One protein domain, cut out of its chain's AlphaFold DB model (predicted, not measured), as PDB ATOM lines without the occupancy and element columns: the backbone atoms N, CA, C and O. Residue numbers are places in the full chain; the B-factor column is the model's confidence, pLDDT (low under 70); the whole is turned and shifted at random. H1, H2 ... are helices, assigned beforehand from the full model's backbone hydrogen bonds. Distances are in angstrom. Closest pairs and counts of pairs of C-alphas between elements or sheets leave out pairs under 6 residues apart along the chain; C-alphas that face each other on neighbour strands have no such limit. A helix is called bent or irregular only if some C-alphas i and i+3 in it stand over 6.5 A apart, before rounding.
ATOM      1  N   SER A  35     -10.475  -3.917  93.612       91.06
ATOM      2  CA  SER A  35      -9.540  -2.853  94.004       91.06
ATOM      3  C   SER A  35     -10.028  -1.489  93.522       91.06
ATOM      4  O   SER A  35     -10.018  -0.520  94.283       91.06
ATOM      5  N   GLN A  36     -10.521  -1.405  92.283       92.62
ATOM      6  CA  GLN A  36     -11.061  -0.158  91.731       92.62
ATOM      7  C   GLN A  36     -12.350   0.259  92.434       92.62
ATOM      8  O   GLN A  36     -12.480   1.422  92.814       92.62
ATOM      9  N   ILE A  37     -13.265  -0.684  92.687       93.44
ATOM     10  CA  ILE A  37     -14.484  -0.423  93.472       93.44
ATOM     11  C   ILE A  37     -14.116   0.128  94.849       93.44
ATOM     12  O   ILE A  37     -14.687   1.124  95.291       93.44
ATOM     13  N   TYR A  38     -13.150  -0.501  95.525       94.88
ATOM     14  CA  TYR A  38     -12.689  -0.065  96.836       94.88
ATOM     15  C   TYR A  38     -12.107   1.353  96.792       94.88
ATOM     16  O   TYR A  38     -12.518   2.205  97.579       94.88
ATOM     17  N   LYS A  39     -11.204   1.640  95.847       94.81
ATOM     18  CA  LYS A  39     -10.589   2.969  95.679       94.81
ATOM     19  C   LYS A  39     -11.639   4.047  95.397       94.81
ATOM     20  O   LYS A  39     -11.602   5.111  96.013       94.81
ATOM     21  N   GLN A  40     -12.611   3.755  94.531       95.94
ATOM     22  CA  GLN A  40     -13.740   4.647  94.258       95.94
ATOM     23  C   GLN A  40     -14.587   4.885  95.513       95.94
ATOM     24  O   GLN A  40     -14.873   6.032  95.852       95.94
ATOM     25  N   ALA A  41     -14.933   3.827  96.250       96.50
ATOM     26  CA  ALA A  41     -15.710   3.937  97.481       96.50
ATOM     27  C   ALA A  41     -14.988   4.775  98.546       96.50
ATOM     28  O   ALA A  41     -15.608   5.619  99.190       96.50
ATOM     29  N   VAL A  42     -13.671   4.593  98.705       96.50
ATOM     30  CA  VAL A  42     -12.846   5.395  99.622       96.50
ATOM     31  C   VAL A  42     -12.881   6.873  99.232       96.50
ATOM     32  O   VAL A  42     -13.208   7.711 100.073       96.50
ATOM     33  N   ALA A  43     -12.641   7.186  97.955       97.38
ATOM     34  CA  ALA A  43     -12.655   8.559  97.455       97.38
ATOM     35  C   ALA A  43     -14.026   9.239  97.632       97.38
ATOM     36  O   ALA A  43     -14.099  10.426  97.951       97.38
ATOM     37  N   LEU A  44     -15.126   8.500  97.456       97.75
ATOM     38  CA  LEU A  44     -16.479   9.017  97.683       97.75
ATOM     39  C   LEU A  44     -16.732   9.347  99.159       97.75
ATOM     40  O   LEU A  44     -17.346  10.370  99.455       97.75
ATOM     41  N   VAL A  45     -16.235   8.531 100.093       97.88
ATOM     42  CA  VAL A  45     -16.349   8.804 101.538       97.88
ATOM     43  C   VAL A  45     -15.556  10.052 101.932       97.88
ATOM     44  O   VAL A  45     -16.074  10.886 102.675       97.88
ATOM     45  N   GLU A  46     -14.338  10.224 101.417       97.38
ATOM     46  CA  GLU A  46     -13.527  11.427 101.663       97.38
ATOM     47  C   GLU A  46     -14.215  12.689 101.125       97.38
ATOM     48  O   GLU A  46     -14.299  13.718 101.806       97.38
ATOM     49  N   GLN A  47     -14.779  12.607  99.917       97.62
ATOM     50  CA  GLN A  47     -15.565  13.694  99.343       97.62
ATOM     51  C   GLN A  47     -16.826  13.974 100.162       97.62
ATOM     52  O   GLN A  47     -17.144  15.142 100.397       97.62
ATOM     53  N   ALA A  48     -17.526  12.939 100.632       97.81
ATOM     54  CA  ALA A  48     -18.713  13.089 101.463       97.81
ATOM     55  C   ALA A  48     -18.395  13.815 102.775       97.81
ATOM     56  O   ALA A  48     -19.125  14.727 103.163       97.81
ATOM     57  N   GLU A  49     -17.285  13.467 103.426       97.06
ATOM     58  CA  GLU A  49     -16.819  14.133 104.642       97.06
ATOM     59  C   GLU A  49     -16.488  15.606 104.387       97.06
ATOM     60  O   GLU A  49     -16.970  16.483 105.108       97.06
ATOM     61  N   LYS A  50     -15.750  15.900 103.310       97.50
ATOM     62  CA  LYS A  50     -15.427  17.279 102.917       97.50
ATOM     63  C   LYS A  50     -16.683  18.096 102.600       97.50
ATOM     64  O   LYS A  50     -16.792  19.250 103.015       97.50
ATOM     65  N   LYS A  51     -17.645  17.513 101.879       96.94
ATOM     66  CA  LYS A  51     -18.920  18.165 101.539       96.94
ATOM     67  C   LYS A  51     -19.767  18.411 102.783       96.94
ATOM     68  O   LYS A  51     -20.288  19.514 102.939       96.94
ATOM     69  N   LEU A  52     -19.830  17.447 103.701       96.19
ATOM     70  CA  LEU A  52     -20.553  17.600 104.960       96.19
ATOM     71  C   LEU A  52     -19.934  18.699 105.838       96.19
ATOM     72  O   LEU A  52     -20.673  19.518 106.384       96.19
ATOM     73  N   ALA A  53     -18.600  18.768 105.920       94.38
ATOM     74  CA  ALA A  53     -17.885  19.844 106.613       94.38
ATOM     75  C   ALA A  53     -18.145  21.224 105.977       94.38
ATOM     76  O   ALA A  53     -18.290  22.216 106.686       94.38
ATOM     77  N   GLY A  54     -18.284  21.277 104.650       94.12
ATOM     78  CA  GLY A  54     -18.678  22.472 103.901       94.12
ATOM     79  C   GLY A  54     -20.178  22.800 103.927       94.12
ATOM     80  O   GLY A  54     -20.598  23.690 103.199       94.12
ATOM     81  N   ASN A  55     -20.991  22.108 104.736       92.69
ATOM     82  CA  ASN A  55     -22.454  22.252 104.808       92.69
ATOM     83  C   ASN A  55     -23.237  21.881 103.526       92.69
ATOM     84  O   ASN A  55     -24.431  22.163 103.448       92.69
ATOM     85  N   TYR A  56     -22.615  21.175 102.580       94.69
ATOM     86  CA  TYR A  56     -23.240  20.645 101.362       94.69
ATOM     87  C   TYR A  56     -23.902  19.286 101.644       94.69
ATOM     88  O   TYR A  56     -23.356  18.222 101.342       94.69
ATOM     89  N   THR A  57     -25.048  19.303 102.334       94.31
ATOM     90  CA  THR A  57     -25.691  18.086 102.870       94.31
ATOM     91  C   THR A  57     -26.315  17.194 101.804       94.31
ATOM     92  O   THR A  57     -26.292  15.972 101.956       94.31
ATOM     93  N   ALA A  58     -26.862  17.773 100.735       95.75
ATOM     94  CA  ALA A  58     -27.479  17.017  99.650       95.75
ATOM     95  C   ALA A  58     -26.422  16.226  98.866       95.75
ATOM     96  O   ALA A  58     -26.576  15.025  98.641       95.75
ATOM     97  N   GLU A  59     -25.311  16.877  98.534       95.56
ATOM     98  CA  GLU A  59     -24.168  16.283  97.851       95.56
ATOM     99  C   GLU A  59     -23.491  15.239  98.736       95.56
ATOM    100  O   GLU A  59     -23.230  14.129  98.278       95.56
ATOM    101  N   ALA A  60     -23.276  15.540 100.023       97.25
ATOM    102  CA  ALA A  60     -22.745  14.562 100.969       97.25
ATOM    103  C   ALA A  60     -23.638  13.313 101.050       97.25
ATOM    104  O   ALA A  60     -23.129  12.197 101.028       97.25
ATOM    105  N   LYS A  61     -24.967  13.475 101.079       97.62
ATOM    106  CA  LYS A  61     -25.917  12.351 101.080       97.62
ATOM    107  C   LYS A  61     -25.832  11.513  99.805       97.62
ATOM    108  O   LYS A  61     -25.881  10.286  99.893       97.62
ATOM    109  N   ALA A  62     -25.717  12.152  98.642       98.00
ATOM    110  CA  ALA A  62     -25.559  11.448  97.373       98.00
ATOM    111  C   ALA A  62     -24.272  10.606  97.363       98.00
ATOM    112  O   ALA A  62     -24.332   9.408  97.089       98.00
ATOM    113  N   LEU A  63     -23.150  11.201  97.779       97.81
ATOM    114  CA  LEU A  63     -21.849  10.532  97.867       97.81
ATOM    115  C   LEU A  63     -21.854   9.371  98.875       97.81
ATOM    116  O   LEU A  63     -21.353   8.293  98.571       97.81
ATOM    117  N   VAL A  64     -22.467   9.550 100.054       98.06
ATOM    118  CA  VAL A  64     -22.639   8.477 101.054       98.06
ATOM    119  C   VAL A  64     -23.445   7.314 100.479       98.06
ATOM    120  O   VAL A  64     -23.075   6.156 100.671       98.06
ATOM    121  N   LYS A  65     -24.534   7.596  99.755       98.06
ATOM    122  CA  LYS A  65     -25.367   6.561  99.129       98.06
ATOM    123  C   LYS A  65     -24.586   5.779  98.073       98.06
ATOM    124  O   LYS A  65     -24.689   4.554  98.025       98.06
ATOM    125  N   GLU A  66     -23.812   6.478  97.250       97.12
ATOM    126  CA  GLU A  66     -22.978   5.865  96.221       97.12
ATOM    127  C   GLU A  66     -21.869   5.007  96.843       97.12
ATOM    128  O   GLU A  66     -21.767   3.822  96.525       97.12
ATOM    129  N   ALA A  67     -21.132   5.535  97.824       97.25
ATOM    130  CA  ALA A  67     -20.128   4.783  98.575       97.25
ATOM    131  C   ALA A  67     -20.722   3.524  99.224       97.25
ATOM    132  O   ALA A  67     -20.151   2.439  99.113       97.25
ATOM    133  N   ASN A  68     -21.896   3.638  99.852       96.81
ATOM    134  CA  ASN A  68     -22.584   2.500 100.456       96.81
ATOM    135  C   ASN A  68     -22.983   1.444  99.414       96.81
ATOM    136  O   ASN A  68     -22.916   0.249  99.689       96.81
ATOM    137  N   SER A  69     -23.360   1.862  98.201       96.69
ATOM    138  CA  SER A  69     -23.652   0.923  97.114       96.69
ATOM    139  C   SER A  69     -22.411   0.131  96.692       96.69
ATOM    140  O   SER A  69     -22.495  -1.087  96.553       96.69
ATOM    141  N   LEU A  70     -21.251   0.791  96.584       95.69
ATOM    142  CA  LEU A  70     -19.986   0.155  96.217       95.69
ATOM    143  C   LEU A  70     -19.493  -0.797  97.312       95.69
ATOM    144  O   LEU A  70     -19.159  -1.944  97.025       95.69
ATOM    145  N   PHE A  71     -19.525  -0.377  98.580       94.81
ATOM    146  CA  PHE A  71     -19.218  -1.282  99.691       94.81
ATOM    147  C   PHE A  71     -20.214  -2.440  99.791       94.81
ATOM    148  O   PHE A  71     -19.820  -3.555 100.122       94.81
ATOM    149  N   GLY A  72     -21.484  -2.219  99.448       94.38
ATOM    150  CA  GLY A  72     -22.495  -3.270  99.377       94.38
ATOM    151  C   GLY A  72     -22.191  -4.341  98.325       94.38
ATOM    152  O   GLY A  72     -22.593  -5.490  98.509       94.38
ATOM    153  N   ILE A  73     -21.470  -4.001  97.252       92.94
ATOM    154  CA  ILE A  73     -20.948  -4.983  96.290       92.94
ATOM    155  C   ILE A  73     -19.836  -5.804  96.951       92.94
ATOM    156  O   ILE A  73     -19.915  -7.030  96.962       92.94
ATOM    157  N   LEU A  74     -18.860  -5.147  97.587       91.31
ATOM    158  CA  LEU A  74     -17.739  -5.824  98.256       91.31
ATOM    159  C   LEU A  74     -18.209  -6.791  99.357       91.31
ATOM    160  O   LEU A  74     -17.722  -7.914  99.433       91.31
ATOM    161  N   VAL A  75     -19.211  -6.397 100.153       91.19
ATOM    162  CA  VAL A  75     -19.821  -7.247 101.198       91.19
ATOM    163  C   VAL A  75     -20.454  -8.512 100.629       91.19
ATOM    164  O   VAL A  75     -20.410  -9.559 101.269       91.19
ATOM    165  N   LYS A  76     -21.044  -8.436  99.434       90.56
ATOM    166  CA  LYS A  76     -21.693  -9.587  98.797       90.56
ATOM    167  C   LYS A  76     -20.698 -10.506  98.101       90.56
ATOM    168  O   LYS A  76     -20.910 -11.713  98.083       90.56
ATOM    169  N   GLU A  77     -19.653  -9.940  97.509       89.19
ATOM    170  CA  GLU A  77     -18.745 -10.674  96.626       89.19
ATOM    171  C   GLU A  77     -17.504 -11.216  97.342       89.19
ATOM    172  O   GLU A  77     -16.914 -12.183  96.867       89.19
ATOM    173  N   LEU A  78     -17.130 -10.658  98.502       87.19
ATOM    174  CA  LEU A  78     -15.910 -11.036  99.226       87.19
ATOM    175  C   LEU A  78     -16.130 -11.601 100.649       87.19
ATOM    176  O   LEU A  78     -15.312 -11.321 101.527       87.19
ATOM    177  N   PRO A  79     -17.166 -12.418 100.937       81.12
ATOM    178  CA  PRO A  79     -17.387 -12.906 102.299       81.12
ATOM    179  C   PRO A  79     -16.278 -13.854 102.782       81.12
ATOM    180  O   PRO A  79     -15.910 -13.808 103.951       81.12
ATOM    181  N   GLU A  80     -15.713 -14.691 101.904       76.69
ATOM    182  CA  GLU A  80     -14.677 -15.669 102.279       76.69
ATOM    183  C   GLU A  80     -13.334 -15.002 102.608       76.69
ATOM    184  O   GLU A  80     -12.709 -15.326 103.613       76.69
ATOM    185  N   GLN A  81     -12.934 -13.991 101.830       75.31
ATOM    186  CA  GLN A  81     -11.685 -13.244 102.046       75.31
ATOM    187  C   GLN A  81     -11.685 -12.458 103.367       75.31
ATOM    188  O   GLN A  81     -10.627 -12.115 103.892       75.31
ATOM    189  N   LEU A  82     -12.870 -12.170 103.915       78.12
ATOM    190  CA  LEU A  82     -13.020 -11.514 105.212       78.12
ATOM    191  C   LEU A  82     -12.918 -12.484 106.390       78.12
ATOM    192  O   LEU A  82     -12.494 -12.057 107.460       78.12
ATOM    193  N   LYS A  83     -13.264 -13.769 106.223       75.62
ATOM    194  CA  LYS A  83     -13.206 -14.760 107.317       75.62
ATOM    195  C   LYS A  83     -11.786 -14.991 107.816       75.62
ATOM    196  O   LYS A  83     -11.571 -15.204 109.003       75.62
ATOM    197  N   GLU A  84     -10.824 -14.936 106.905       73.12
ATOM    198  CA  GLU A  84      -9.407 -15.134 107.211       73.12
ATOM    199  C   GLU A  84      -8.728 -13.842 107.685       73.12
ATOM    200  O   GLU A  84      -7.578 -13.855 108.132       73.12
ATOM    201  N   ARG A  85      -9.428 -12.704 107.605       78.12
ATOM    202  CA  ARG A  85      -8.848 -11.403 107.906       78.12
ATOM    203  C   ARG A  85      -9.056 -11.032 109.365       78.12
ATOM    204  O   ARG A  85     -10.167 -10.761 109.808       78.12
ATOM    205  N   GLN A  86      -7.947 -10.880 110.075       81.31
ATOM    206  CA  GLN A  86      -7.921 -10.179 111.353       81.31
ATOM    207  C   GLN A  86      -7.456  -8.739 111.143       81.31
ATOM    208  O   GLN A  86      -6.498  -8.475 110.411       81.31
ATOM    209  N   LEU A  87      -8.156  -7.797 111.773       85.44
ATOM    210  CA  LEU A  87      -7.685  -6.421 111.872       85.44
ATOM    211  C   LEU A  87      -6.436  -6.390 112.759       85.44
ATOM    212  O   LEU A  87      -6.334  -7.116 113.746       85.44
ATOM    213  N   THR A  88      -5.474  -5.535 112.418       89.12
ATOM    214  CA  THR A  88      -4.373  -5.230 113.344       89.12
ATOM    215  C   THR A  88      -4.914  -4.498 114.575       89.12
ATOM    216  O   THR A  88      -5.947  -3.838 114.478       89.12
ATOM    217  N   LEU A  89      -4.195  -4.524 115.703       90.12
ATOM    218  CA  LEU A  89      -4.606  -3.808 116.926       90.12
ATOM    219  C   LEU A  89      -4.969  -2.337 116.657       90.12
ATOM    220  O   LEU A  89      -6.025  -1.874 117.065       90.12
ATOM    221  N   LYS A  90      -4.151  -1.628 115.869       91.25
ATOM    222  CA  LYS A  90      -4.418  -0.229 115.490       91.25
ATOM    223  C   LYS A  90      -5.701  -0.065 114.668       91.25
ATOM    224  O   LYS A  90      -6.410   0.926 114.813       91.25
ATOM    225  N   GLN A  91      -5.982  -1.006 113.767       91.31
ATOM    226  CA  GLN A  91      -7.200  -0.974 112.955       91.31
ATOM    227  C   GLN A  91      -8.436  -1.300 113.790       91.31
ATOM    228  O   GLN A  91      -9.477  -0.696 113.558       91.31
ATOM    229  N   ASP A  92      -8.314  -2.210 114.754       93.31
ATOM    230  CA  ASP A  92      -9.385  -2.545 115.688       93.31
ATOM    231  C   ASP A  92      -9.714  -1.365 116.618       93.31
ATOM    232  O   ASP A  92     -10.869  -0.958 116.734       93.31
ATOM    233  N   GLU A  93      -8.694  -0.711 117.182       94.94
ATOM    234  CA  GLU A  93      -8.853   0.527 117.957       94.94
ATOM    235  C   GLU A  93      -9.581   1.605 117.144       94.94
ATOM    236  O   GLU A  93     -10.582   2.166 117.598       94.94
ATOM    237  N   GLN A  94      -9.135   1.861 115.909       94.75
ATOM    238  CA  GLN A  94      -9.780   2.841 115.035       94.75
ATOM    239  C   GLN A  94     -11.211   2.432 114.660       94.75
ATOM    240  O   GLN A  94     -12.094   3.290 114.582       94.75
ATOM    241  N   TYR A  95     -11.456   1.139 114.447       95.00
ATOM    242  CA  TYR A  95     -12.781   0.601 114.159       95.00
ATOM    243  C   TYR A  95     -13.753   0.856 115.317       95.00
ATOM    244  O   TYR A  95     -14.881   1.315 115.103       95.00
ATOM    245  N   ASN A  96     -13.296   0.630 116.549       96.19
ATOM    246  CA  ASN A  96     -14.063   0.864 117.769       96.19
ATOM    247  C   ASN A  96     -14.306   2.359 118.020       96.19
ATOM    248  O   ASN A  96     -15.425   2.750 118.364       96.19
ATOM    249  N   ILE A  97     -13.307   3.214 117.769       97.69
ATOM    250  CA  ILE A  97     -13.471   4.676 117.810       97.69
ATOM    251  C   ILE A  97     -14.554   5.112 116.822       97.69
ATOM    252  O   ILE A  97     -15.496   5.802 117.202       97.69
ATOM    253  N   ASN A  98     -14.469   4.680 115.566       96.94
ATOM    254  CA  ASN A  98     -15.458   5.016 114.545       96.94
ATOM    255  C   ASN A  98     -16.856   4.487 114.896       96.94
ATOM    256  O   ASN A  98     -17.833   5.201 114.687       96.94
ATOM    257  N   GLN A  99     -16.973   3.277 115.460       97.31
ATOM    258  CA  GLN A  99     -18.256   2.750 115.943       97.31
ATOM    259  C   GLN A  99     -18.868   3.661 117.007       97.31
ATOM    260  O   GLN A  99     -20.039   4.027 116.902       97.31
ATOM    261  N   LYS A 100     -18.073   4.068 118.001       98.06
ATOM    262  CA  LYS A 100     -18.526   4.992 119.041       98.06
ATOM    263  C   LYS A 100     -18.958   6.330 118.442       98.06
ATOM    264  O   LYS A 100     -20.057   6.798 118.718       98.06
ATOM    265  N   MET A 101     -18.148   6.899 117.553       98.00
ATOM    266  CA  MET A 101     -18.466   8.161 116.881       98.00
ATOM    267  C   MET A 101     -19.735   8.070 116.019       98.00
ATOM    268  O   MET A 101     -20.502   9.037 115.939       98.00
ATOM    269  N   ALA A 102     -19.985   6.918 115.391       97.69
ATOM    270  CA  ALA A 102     -21.215   6.655 114.655       97.69
ATOM    271  C   ALA A 102     -22.432   6.610 115.589       97.69
ATOM    272  O   ALA A 102     -23.430   7.281 115.319       97.69
ATOM    273  N   ALA A 103     -22.333   5.876 116.700       98.00
ATOM    274  CA  ALA A 103     -23.389   5.776 117.704       98.00
ATOM    275  C   ALA A 103     -23.714   7.142 118.328       98.00
ATOM    276  O   ALA A 103     -24.879   7.538 118.363       98.00
ATOM    277  N   ASP A 104     -22.694   7.906 118.724       98.25
ATOM    278  CA  ASP A 104     -22.849   9.241 119.308       98.25
ATOM    279  C   ASP A 104     -23.520  10.213 118.325       98.25
ATOM    280  O   ASP A 104     -24.431  10.961 118.694       98.25
ATOM    281  N   SER A 105     -23.119  10.166 117.049       98.19
ATOM    282  CA  SER A 105     -23.722  10.981 115.987       98.19
ATOM    283  C   SER A 105     -25.175  10.576 115.713       98.19
ATOM    284  O   SER A 105     -26.032  11.441 115.545       98.19
ATOM    285  N   SER A 106     -25.482   9.276 115.719       98.25
ATOM    286  CA  SER A 106     -26.852   8.779 115.557       98.25
ATOM    287  C   SER A 106     -27.745   9.201 116.725       98.25
ATOM    288  O   SER A 106     -28.843   9.707 116.509       98.25
ATOM    289  N   ALA A 107     -27.254   9.076 117.961       98.38
ATOM    290  CA  ALA A 107     -27.974   9.506 119.156       98.38
ATOM    291  C   ALA A 107     -28.191  11.030 119.178       98.38
ATOM    292  O   ALA A 107     -29.232  11.510 119.623       98.38
ATOM    293  N   GLN A 108     -27.224  11.811 118.684       98.25
ATOM    294  CA  GLN A 108     -27.403  13.249 118.481       98.25
ATOM    295  C   GLN A 108     -28.514  13.536 117.465       98.25
ATOM    296  O   GLN A 108     -29.369  14.378 117.744       98.25
ATOM    297  N   GLY A 109     -28.514  12.830 116.330       98.19
ATOM    298  CA  GLY A 109     -29.561  12.932 115.314       98.19
ATOM    299  C   GLY A 109     -30.945  12.654 115.890       98.19
ATOM    300  O   GLY A 109     -31.841  13.477 115.741       98.19
ATOM    301  N   GLU A 110     -31.081  11.574 116.658       98.50
ATOM    302  CA  GLU A 110     -32.354  11.163 117.261       98.50
ATOM    303  C   GLU A 110     -32.893  12.196 118.255       98.50
ATOM    304  O   GLU A 110     -34.084  12.511 118.250       98.50
ATOM    305  N   ARG A 111     -32.025  12.771 119.098       98.38
ATOM    306  CA  ARG A 111     -32.432  13.834 120.030       98.38
ATOM    307  C   ARG A 111     -32.933  15.076 119.292       98.38
ATOM    308  O   ARG A 111     -33.943  15.649 119.691       98.38
ATOM    309  N   MET A 112     -32.235  15.483 118.230       98.12
ATOM    310  CA  MET A 112     -32.619  16.640 117.416       98.12
ATOM    311  C   MET A 112     -33.920  16.386 116.658       98.12
ATOM    312  O   MET A 112     -34.780  17.256 116.632       98.12
ATOM    313  N   GLU A 113     -34.095  15.191 116.099       98.38
ATOM    314  CA  GLU A 113     -35.320  14.816 115.397       98.38
ATOM    315  C   GLU A 113     -36.528  14.811 116.338       98.38
ATOM    316  O   GLU A 113     -37.554  15.407 116.018       98.38
ATOM    317  N   LYS A 114     -36.402  14.220 117.535       98.44
ATOM    318  CA  LYS A 114     -37.473  14.247 118.544       98.44
ATOM    319  C   LYS A 114     -37.833  15.673 118.956       98.44
ATOM    320  O   LYS A 114     -39.015  15.989 119.071       98.44
ATOM    321  N   SER A 115     -36.836  16.540 119.152       98.12
ATOM    322  CA  SER A 115     -37.084  17.949 119.482       98.12
ATOM    323  C   SER A 115     -37.765  18.698 118.333       98.12
ATOM    324  O   SER A 115     -38.724  19.432 118.572       98.12
ATOM    325  N   ALA A 116     -37.353  18.445 117.089       98.38
ATOM    326  CA  ALA A 116     -37.955  19.037 115.901       98.38
ATOM    327  C   ALA A 116     -39.421  18.614 115.731       98.38
ATOM    328  O   ALA A 116     -40.283  19.458 115.492       98.38
ATOM    329  N   GLN A 117     -39.713  17.321 115.907       98.44
ATOM    330  CA  GLN A 117     -41.076  16.787 115.867       98.44
ATOM    331  C   GLN A 117     -41.963  17.416 116.947       98.44
ATOM    332  O   GLN A 117     -43.120  17.731 116.686       98.44
ATOM    333  N   GLU A 118     -41.433  17.621 118.153       98.31
ATOM    334  CA  GLU A 118     -42.175  18.276 119.230       98.31
ATOM    335  C   GLU A 118     -42.489  19.740 118.897       98.31
ATOM    336  O   GLU A 118     -43.641  20.163 118.989       98.31
ATOM    337  N   LYS A 119     -41.501  20.500 118.411       98.19
ATOM    338  CA  LYS A 119     -41.719  21.885 117.965       98.19
ATOM    339  C   LYS A 119     -42.708  21.978 116.809       98.19
ATOM    340  O   LYS A 119     -43.495  22.918 116.762       98.19
ATOM    341  N   GLN A 120     -42.703  21.005 115.902       98.25
ATOM    342  CA  GLN A 120     -43.680  20.935 114.823       98.25
ATOM    343  C   GLN A 120     -45.107  20.755 115.370       98.25
ATOM    344  O   GLN A 120     -45.993  21.521 115.003       98.25
ATOM    345  N   ARG A 121     -45.328  19.822 116.308       98.25
ATOM    346  CA  ARG A 121     -46.649  19.634 116.946       98.25
ATOM    347  C   ARG A 121     -47.114  20.885 117.694       98.25
ATOM    348  O   ARG A 121     -48.285  21.262 117.633       98.25
ATOM    349  N   GLN A 122     -46.198  21.549 118.396       98.00
ATOM    350  CA  GLN A 122     -46.492  22.803 119.089       98.00
ATOM    351  C   GLN A 122     -46.832  23.927 118.104       98.00
ATOM    352  O   GLN A 122     -47.789  24.661 118.332       98.00
ATOM    353  N   SER A 123     -46.113  24.025 116.984       98.00
ATOM    354  CA  SER A 123     -46.423  24.959 115.896       98.00
ATOM    355  C   SER A 123     -47.840  24.749 115.359       98.00
ATOM    356  O   SER A 123     -48.611  25.703 115.281       98.00
ATOM    357  N   GLU A 124     -48.213  23.504 115.053       97.94
ATOM    358  CA  GLU A 124     -49.559  23.144 114.580       97.94
ATOM    359  C   GLU A 124     -50.641  23.526 115.606       97.94
ATOM    360  O   GLU A 124     -51.691  24.061 115.248       97.94
ATOM    361  N   THR A 125     -50.360  23.332 116.898       98.12
ATOM    362  CA  THR A 125     -51.261  23.729 117.992       98.12
ATOM    363  C   THR A 125     -51.442  25.248 118.069       98.12
ATOM    364  O   THR A 125     -52.561  25.730 118.230       98.12
ATOM    365  N   LEU A 126     -50.358  26.019 117.943       97.88
ATOM    366  CA  LEU A 126     -50.406  27.483 117.973       97.88
ATOM    367  C   LEU A 126     -51.109  28.067 116.746       97.88
ATOM    368  O   LEU A 126     -51.850  29.044 116.873       97.88
ATOM    369  N   ASP A 127     -50.925  27.460 115.573       97.25
ATOM    370  CA  ASP A 127     -51.615  27.877 114.353       97.25
ATOM    371  C   ASP A 127     -53.131  27.668 114.483       97.25
ATOM    372  O   ASP A 127     -53.911  28.582 114.205       97.25
ATOM    373  N   ALA A 128     -53.552  26.528 115.044       97.69
ATOM    374  CA  ALA A 128     -54.957  26.248 115.350       97.69
ATOM    375  C   ALA A 128     -55.569  27.234 116.367       97.69
ATOM    376  O   ALA A 128     -56.774  27.483 116.342       97.69
ATOM    377  N   GLN A 129     -54.751  27.829 117.239       97.75
ATOM    378  CA  GLN A 129     -55.157  28.871 118.193       97.75
ATOM    379  C   GLN A 129     -55.136  30.290 117.595       97.75
ATOM    380  O   GLN A 129     -55.389  31.264 118.303       97.75
ATOM    381  N   GLY A 130     -54.811  30.438 116.307       97.62
ATOM    382  CA  GLY A 130     -54.694  31.734 115.635       97.62
ATOM    383  C   GLY A 130     -53.396  32.490 115.946       97.62
ATOM    384  O   GLY A 130     -53.220  33.616 115.478       97.62
ATOM    385  N   GLN A 131     -52.458  31.885 116.682       97.19
ATOM    386  CA  GLN A 131     -51.170  32.482 117.050       97.19
ATOM    387  C   GLN A 131     -50.119  32.289 115.943       97.19
ATOM    388  O   GLN A 131     -49.047  31.717 116.150       97.19
ATOM    389  N   LYS A 132     -50.426  32.792 114.743       96.12
ATOM    390  CA  LYS A 132     -49.666  32.521 113.509       96.12
ATOM    391  C   LYS A 132     -48.182  32.882 113.591       96.12
ATOM    392  O   LYS A 132     -47.339  32.132 113.110       96.12
ATOM    393  N   GLU A 133     -47.830  34.007 114.212       97.12
ATOM    394  CA  GLU A 133     -46.423  34.420 114.332       97.12
ATOM    395  C   GLU A 133     -45.602  33.468 115.211       97.12
ATOM    396  O   GLU A 133     -44.449  33.166 114.898       97.12
ATOM    397  N   ALA A 134     -46.193  32.982 116.305       97.19
ATOM    398  CA  ALA A 134     -45.542  32.039 117.205       97.19
ATOM    399  C   ALA A 134     -45.404  30.655 116.548       97.19
ATOM    400  O   ALA A 134     -44.334  30.050 116.625       97.19
ATOM    401  N   ALA A 135     -46.432  30.212 115.815       97.75
ATOM    402  CA  ALA A 135     -46.380  28.999 115.002       97.75
ATOM    403  C   ALA A 135     -45.247  29.056 113.961       97.75
ATOM    404  O   ALA A 135     -44.388  28.179 113.923       97.75
ATOM    405  N   ILE A 136     -45.152  30.142 113.181       98.06
ATOM    406  CA  ILE A 136     -44.094  30.303 112.167       98.06
ATOM    407  C   ILE A 136     -42.693  30.202 112.788       98.06
ATOM    408  O   ILE A 136     -41.814  29.556 112.211       98.06
ATOM    409  N   LYS A 137     -42.465  30.804 113.963       97.75
ATOM    410  CA  LYS A 137     -41.169  30.717 114.659       97.75
ATOM    411  C   LYS A 137     -40.823  29.275 115.038       97.75
ATOM    412  O   LYS A 137     -39.719  28.824 114.725       97.75
ATOM    413  N   LEU A 138     -41.765  28.540 115.631       97.44
ATOM    414  CA  LEU A 138     -41.564  27.130 115.980       97.44
ATOM    415  C   LEU A 138     -41.355  26.249 114.747       97.44
ATOM    416  O   LEU A 138     -40.482  25.383 114.754       97.44
ATOM    417  N   GLN A 139     -42.080  26.506 113.658       97.88
ATOM    418  CA  GLN A 139     -41.885  25.789 112.402       97.88
ATOM    419  C   GLN A 139     -40.468  25.995 111.849       97.88
ATOM    420  O   GLN A 139     -39.819  25.044 111.411       97.88
ATOM    421  N   GLN A 140     -39.952  27.227 111.883       98.12
ATOM    422  CA  GLN A 140     -38.581  27.518 111.455       98.12
ATOM    423  C   GLN A 140     -37.545  26.818 112.341       98.12
ATOM    424  O   GLN A 140     -36.539  26.318 111.833       98.12
ATOM    425  N   GLU A 141     -37.773  26.767 113.654       97.88
ATOM    426  CA  GLU A 141     -36.926  26.022 114.590       97.88
ATOM    427  C   GLU A 141     -36.936  24.520 114.306       97.88
ATOM    428  O   GLU A 141     -35.863  23.925 114.198       97.88
ATOM    429  N   ALA A 142     -38.114  23.931 114.093       98.19
ATOM    430  CA  ALA A 142     -38.260  22.525 113.732       98.19
ATOM    431  C   ALA A 142     -37.484  22.194 112.448       98.19
ATOM    432  O   ALA A 142     -36.698  21.248 112.419       98.19
ATOM    433  N   VAL A 143     -37.611  23.014 111.398       98.00
ATOM    434  CA  VAL A 143     -36.863  22.829 110.141       98.00
ATOM    435  C   VAL A 143     -35.349  22.905 110.368       98.00
ATOM    436  O   VAL A 143     -34.597  22.097 109.815       98.00
ATOM    437  N   ARG A 144     -34.872  23.850 111.191       97.44
ATOM    438  CA  ARG A 144     -33.443  23.937 111.539       97.44
ATOM    439  C   ARG A 144     -32.964  22.677 112.256       97.44
ATOM    440  O   ARG A 144     -31.910  22.152 111.900       97.44
ATOM    441  N   GLU A 145     -33.725  22.171 113.217       97.81
ATOM    442  CA  GLU A 145     -33.361  20.972 113.975       97.81
ATOM    443  C   GLU A 145     -33.424  19.693 113.137       97.81
ATOM    444  O   GLU A 145     -32.497  18.892 113.221       97.81
ATOM    445  N   PHE A 146     -34.403  19.540 112.239       98.06
ATOM    446  CA  PHE A 146     -34.406  18.446 111.261       98.06
ATOM    447  C   PHE A 146     -33.163  18.474 110.366       98.06
ATOM    448  O   PHE A 146     -32.557  17.438 110.087       98.06
ATOM    449  N   ASN A 147     -32.727  19.659 109.933       96.25
ATOM    450  CA  ASN A 147     -31.505  19.793 109.142       96.25
ATOM    451  C   ASN A 147     -30.248  19.407 109.936       96.25
ATOM    452  O   ASN A 147     -29.341  18.777 109.384       96.25
ATOM    453  N   LEU A 148     -30.185  19.750 111.225       96.69
ATOM    454  CA  LEU A 148     -29.096  19.325 112.108       96.69
ATOM    455  C   LEU A 148     -29.134  17.812 112.371       96.69
ATOM    456  O   LEU A 148     -28.085  17.169 112.304       96.69
ATOM    457  N   ALA A 149     -30.321  17.236 112.568       97.94
ATOM    458  CA  ALA A 149     -30.511  15.797 112.720       97.94
ATOM    459  C   ALA A 149     -30.005  15.040 111.486       97.94
ATOM    460  O   ALA A 149     -29.175  14.138 111.595       97.94
ATOM    461  N   ASN A 150     -30.399  15.486 110.290       96.56
ATOM    462  CA  ASN A 150     -29.936  14.923 109.023       96.56
ATOM    463  C   ASN A 150     -28.407  14.969 108.885       96.56
ATOM    464  O   ASN A 150     -27.794  13.992 108.451       96.56
ATOM    465  N   LYS A 151     -27.762  16.074 109.285       97.56
ATOM    466  CA  LYS A 151     -26.291  16.172 109.307       97.56
ATOM    467  C   LYS A 151     -25.663  15.166 110.269       97.56
ATOM    468  O   LYS A 151     -24.653  14.554 109.924       97.56
ATOM    469  N   ALA A 152     -26.242  14.994 111.454       97.88
ATOM    470  CA  ALA A 152     -25.750  14.049 112.450       97.88
ATOM    471  C   ALA A 152     -25.873  12.594 111.956       97.88
ATOM    472  O   ALA A 152     -24.909  11.833 112.039       97.88
ATOM    473  N   TYR A 153     -26.990  12.236 111.319       98.19
ATOM    474  CA  TYR A 153     -27.156  10.920 110.699       98.19
ATOM    475  C   TYR A 153     -26.202  10.673 109.529       98.19
ATOM    476  O   TYR A 153     -25.656   9.576 109.402       98.19
ATOM    477  N   LEU A 154     -25.942  11.681 108.692       97.88
ATOM    478  CA  LEU A 154     -24.930  11.568 107.636       97.88
ATOM    479  C   LEU A 154     -23.531  11.356 108.215       97.88
ATOM    480  O   LEU A 154     -22.779  10.528 107.707       97.88
ATOM    481  N   ARG A 155     -23.194  12.044 109.311       98.12
ATOM    482  CA  ARG A 155     -21.927  11.831 110.020       98.12
ATOM    483  C   ARG A 155     -21.816  10.398 110.549       98.12
ATOM    484  O   ARG A 155     -20.770   9.776 110.380       98.12
ATOM    485  N   ALA A 156     -22.893   9.856 111.118       98.19
ATOM    486  CA  ALA A 156     -22.928   8.466 111.567       98.19
ATOM    487  C   ALA A 156     -22.662   7.478 110.416       98.19
ATOM    488  O   ALA A 156     -21.836   6.576 110.550       98.19
ATOM    489  N   GLN A 157     -23.301   7.693 109.260       98.00
ATOM    490  CA  GLN A 157     -23.085   6.870 108.066       98.00
ATOM    491  C   GLN A 157     -21.644   6.958 107.552       98.00
ATOM    492  O   GLN A 157     -21.063   5.936 107.204       98.00
ATOM    493  N   ILE A 158     -21.031   8.144 107.556       98.19
ATOM    494  CA  ILE A 158     -19.624   8.306 107.161       98.19
ATOM    495  C   ILE A 158     -18.699   7.494 108.075       98.19
ATOM    496  O   ILE A 158     -17.826   6.795 107.572       98.19
ATOM    497  N   TYR A 159     -18.896   7.521 109.398       98.19
ATOM    498  CA  TYR A 159     -18.089   6.703 110.313       98.19
ATOM    499  C   TYR A 159     -18.283   5.199 110.095       98.19
ATOM    500  O   TYR A 159     -17.311   4.444 110.127       98.19
ATOM    501  N   HIS A 160     -19.509   4.763 109.800       96.88
ATOM    502  CA  HIS A 160     -19.760   3.380 109.399       96.88
ATOM    503  C   HIS A 160     -19.004   3.009 108.111       96.88
ATOM    504  O   HIS A 160     -18.330   1.982 108.057       96.88
ATOM    505  N   LEU A 161     -19.036   3.868 107.089       97.44
ATOM    506  CA  LEU A 161     -18.305   3.641 105.841       97.44
ATOM    507  C   LEU A 161     -16.785   3.638 106.059       97.44
ATOM    508  O   LEU A 161     -16.099   2.803 105.479       97.44
ATOM    509  N   LYS A 162     -16.250   4.485 106.947       97.06
ATOM    510  CA  LYS A 162     -14.834   4.452 107.360       97.06
ATOM    511  C   LYS A 162     -14.438   3.123 108.003       97.06
ATOM    512  O   LYS A 162     -13.314   2.664 107.822       97.06
ATOM    513  N   ASN A 163     -15.356   2.458 108.697       95.81
ATOM    514  CA  ASN A 163     -15.119   1.100 109.180       95.81
ATOM    515  C   ASN A 163     -15.033   0.087 108.045       95.81
ATOM    516  O   ASN A 163     -14.109  -0.727 108.031       95.81
ATOM    517  N   LEU A 164     -15.909   0.186 107.047       94.00
ATOM    518  CA  LEU A 164     -15.793  -0.635 105.841       94.00
ATOM    519  C   LEU A 164     -14.481  -0.347 105.094       94.00
ATOM    520  O   LEU A 164     -13.819  -1.283 104.652       94.00
ATOM    521  N   GLN A 165     -14.016   0.907 105.047       93.94
ATOM    522  CA  GLN A 165     -12.695   1.232 104.493       93.94
ATOM    523  C   GLN A 165     -11.574   0.457 105.197       93.94
ATOM    524  O   GLN A 165     -10.712  -0.109 104.523       93.94
ATOM    525  N   GLN A 166     -11.593   0.390 106.534       91.94
ATOM    526  CA  GLN A 166     -10.609  -0.382 107.297       91.94
ATOM    527  C   GLN A 166     -10.709  -1.875 106.982       91.94
ATOM    528  O   GLN A 166      -9.682  -2.495 106.694       91.94
ATOM    529  N   VAL A 167     -11.923  -2.435 106.957       92.06
ATOM    530  CA  VAL A 167     -12.209  -3.858 106.688       92.06
ATOM    531  C   VAL A 167     -11.812  -4.295 105.271       92.06
ATOM    532  O   VAL A 167     -11.366  -5.428 105.098       92.06
ATOM    533  N   TYR A 168     -11.859  -3.401 104.285       92.44
ATOM    534  CA  TYR A 168     -11.486  -3.703 102.897       92.44
ATOM    535  C   TYR A 168     -10.119  -3.158 102.466       92.44
ATOM    536  O   TYR A 168      -9.730  -3.319 101.314       92.44
ATOM    537  N   SER A 169      -9.332  -2.579 103.378       90.94
ATOM    538  CA  SER A 169      -8.026  -1.966 103.059       90.94
ATOM    539  C   SER A 169      -6.989  -2.891 102.414       90.94
ATOM    540  O   SER A 169      -6.031  -2.415 101.812       90.94
ATOM    541  N   PHE A 170      -7.176  -4.210 102.479       88.75
ATOM    542  CA  PHE A 170      -6.326  -5.162 101.762       88.75
ATOM    543  C   PHE A 170      -6.461  -5.061 100.232       88.75
ATOM    544  O   PHE A 170      -5.515  -5.407  99.531       88.75
ATOM    545  N   LEU A 171      -7.587  -4.542  99.728       88.75
ATOM    546  CA  LEU A 171      -7.842  -4.314  98.301       88.75
ATOM    547  C   LEU A 171      -7.084  -3.104  97.737       88.75
ATOM    548  O   LEU A 171      -7.102  -2.876  96.532       88.75
ATOM    549  N   TYR A 172      -6.425  -2.310  98.584       83.81
ATOM    550  CA  TYR A 172      -5.654  -1.147  98.138       83.81
ATOM    551  C   TYR A 172      -4.306  -1.513  97.490       83.81
ATOM    552  O   TYR A 172      -3.655  -0.635  96.924       83.81
TER     553      TYR A 172
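What this domain is: This is residues 35 to 172 of the 173 residues of an uncharacterized protein of Desulfobacca acetoxidans (strain ATCC 700848 / DSM 11109 / ASRB2) (UniProt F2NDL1). A long helical hairpin, H4 and H5, runs the length of a rod, and a shorter helical hairpin, H1 and H2, packs on H5 along the part toward its last residues. The long hairpin runs on well beyond the short one to its turn between H4 and H5, while little H3 lies at the other end. The printed part has 138 residues with five named helices, H1 to H5 in order, no named strand, and is all helix. It is loose, with a radius of gyration of the C-alphas of 19.3 A, and spans 65 by 25 by 25 A.

Where its parts are: Find C-alpha 35 at (-9.540, -2.853, 94.004); from there H1 runs to residue 53, 27.3 A. H2, residues 57 to 77, covers 30.2 A, and H3, residues 79 to 83, covers 6.8 A. Begin H4 at C-alpha 89, (-4.606, -3.808, 116.926), and follow it 58.7 A to residue 128. H5, residues 132 to 172, covers 57.5 A and ends at (-5.654, -1.147, 98.138). It is irregular, with C-alphas 167 and 170 7.8 A apart, and has a kink of 48 degrees near residue 166.

How they stand to each other: Start at H5, the hub, in a bundle, helices side by side, with H1 and H2. The closest C-alphas of H1 and H5 are Ser 35 and Leu 171, 4.8 A apart; they touch at 29 degrees, a shallow tilt, opposite ways. H2 touches H5 at its residues 151 to 164 alone, the closest C-alphas being Lys 61 and Leu 154 at 6.7 A; they run the same way at 34 degrees, a shallow tilt only just short of steep. In the hairpin H1 and H2, C-alphas 48 and 60 come closest, 4.3 A; in the hairpin H4 and H5, C-alphas 102 and 156, 4.0 A, at a shallow tilt of 17 degrees. H3 is close to H5 but not clearly touching, C-alphas 82 and 167 at 7.8 A. H4 is apart from H1 and H2. In H1, H2, H3 and H4 every O i to N i+4 pair is within hydrogen-bond range; in H5, 34 of 37.

The domain as a whole: The two C-alphas farthest apart, Glu 84 and Gly 130, are 65.7 A apart. The printed part has no cut and its four links are tight. Mean pLDDT of the printed part is 94.9, and no printed residue is under 70.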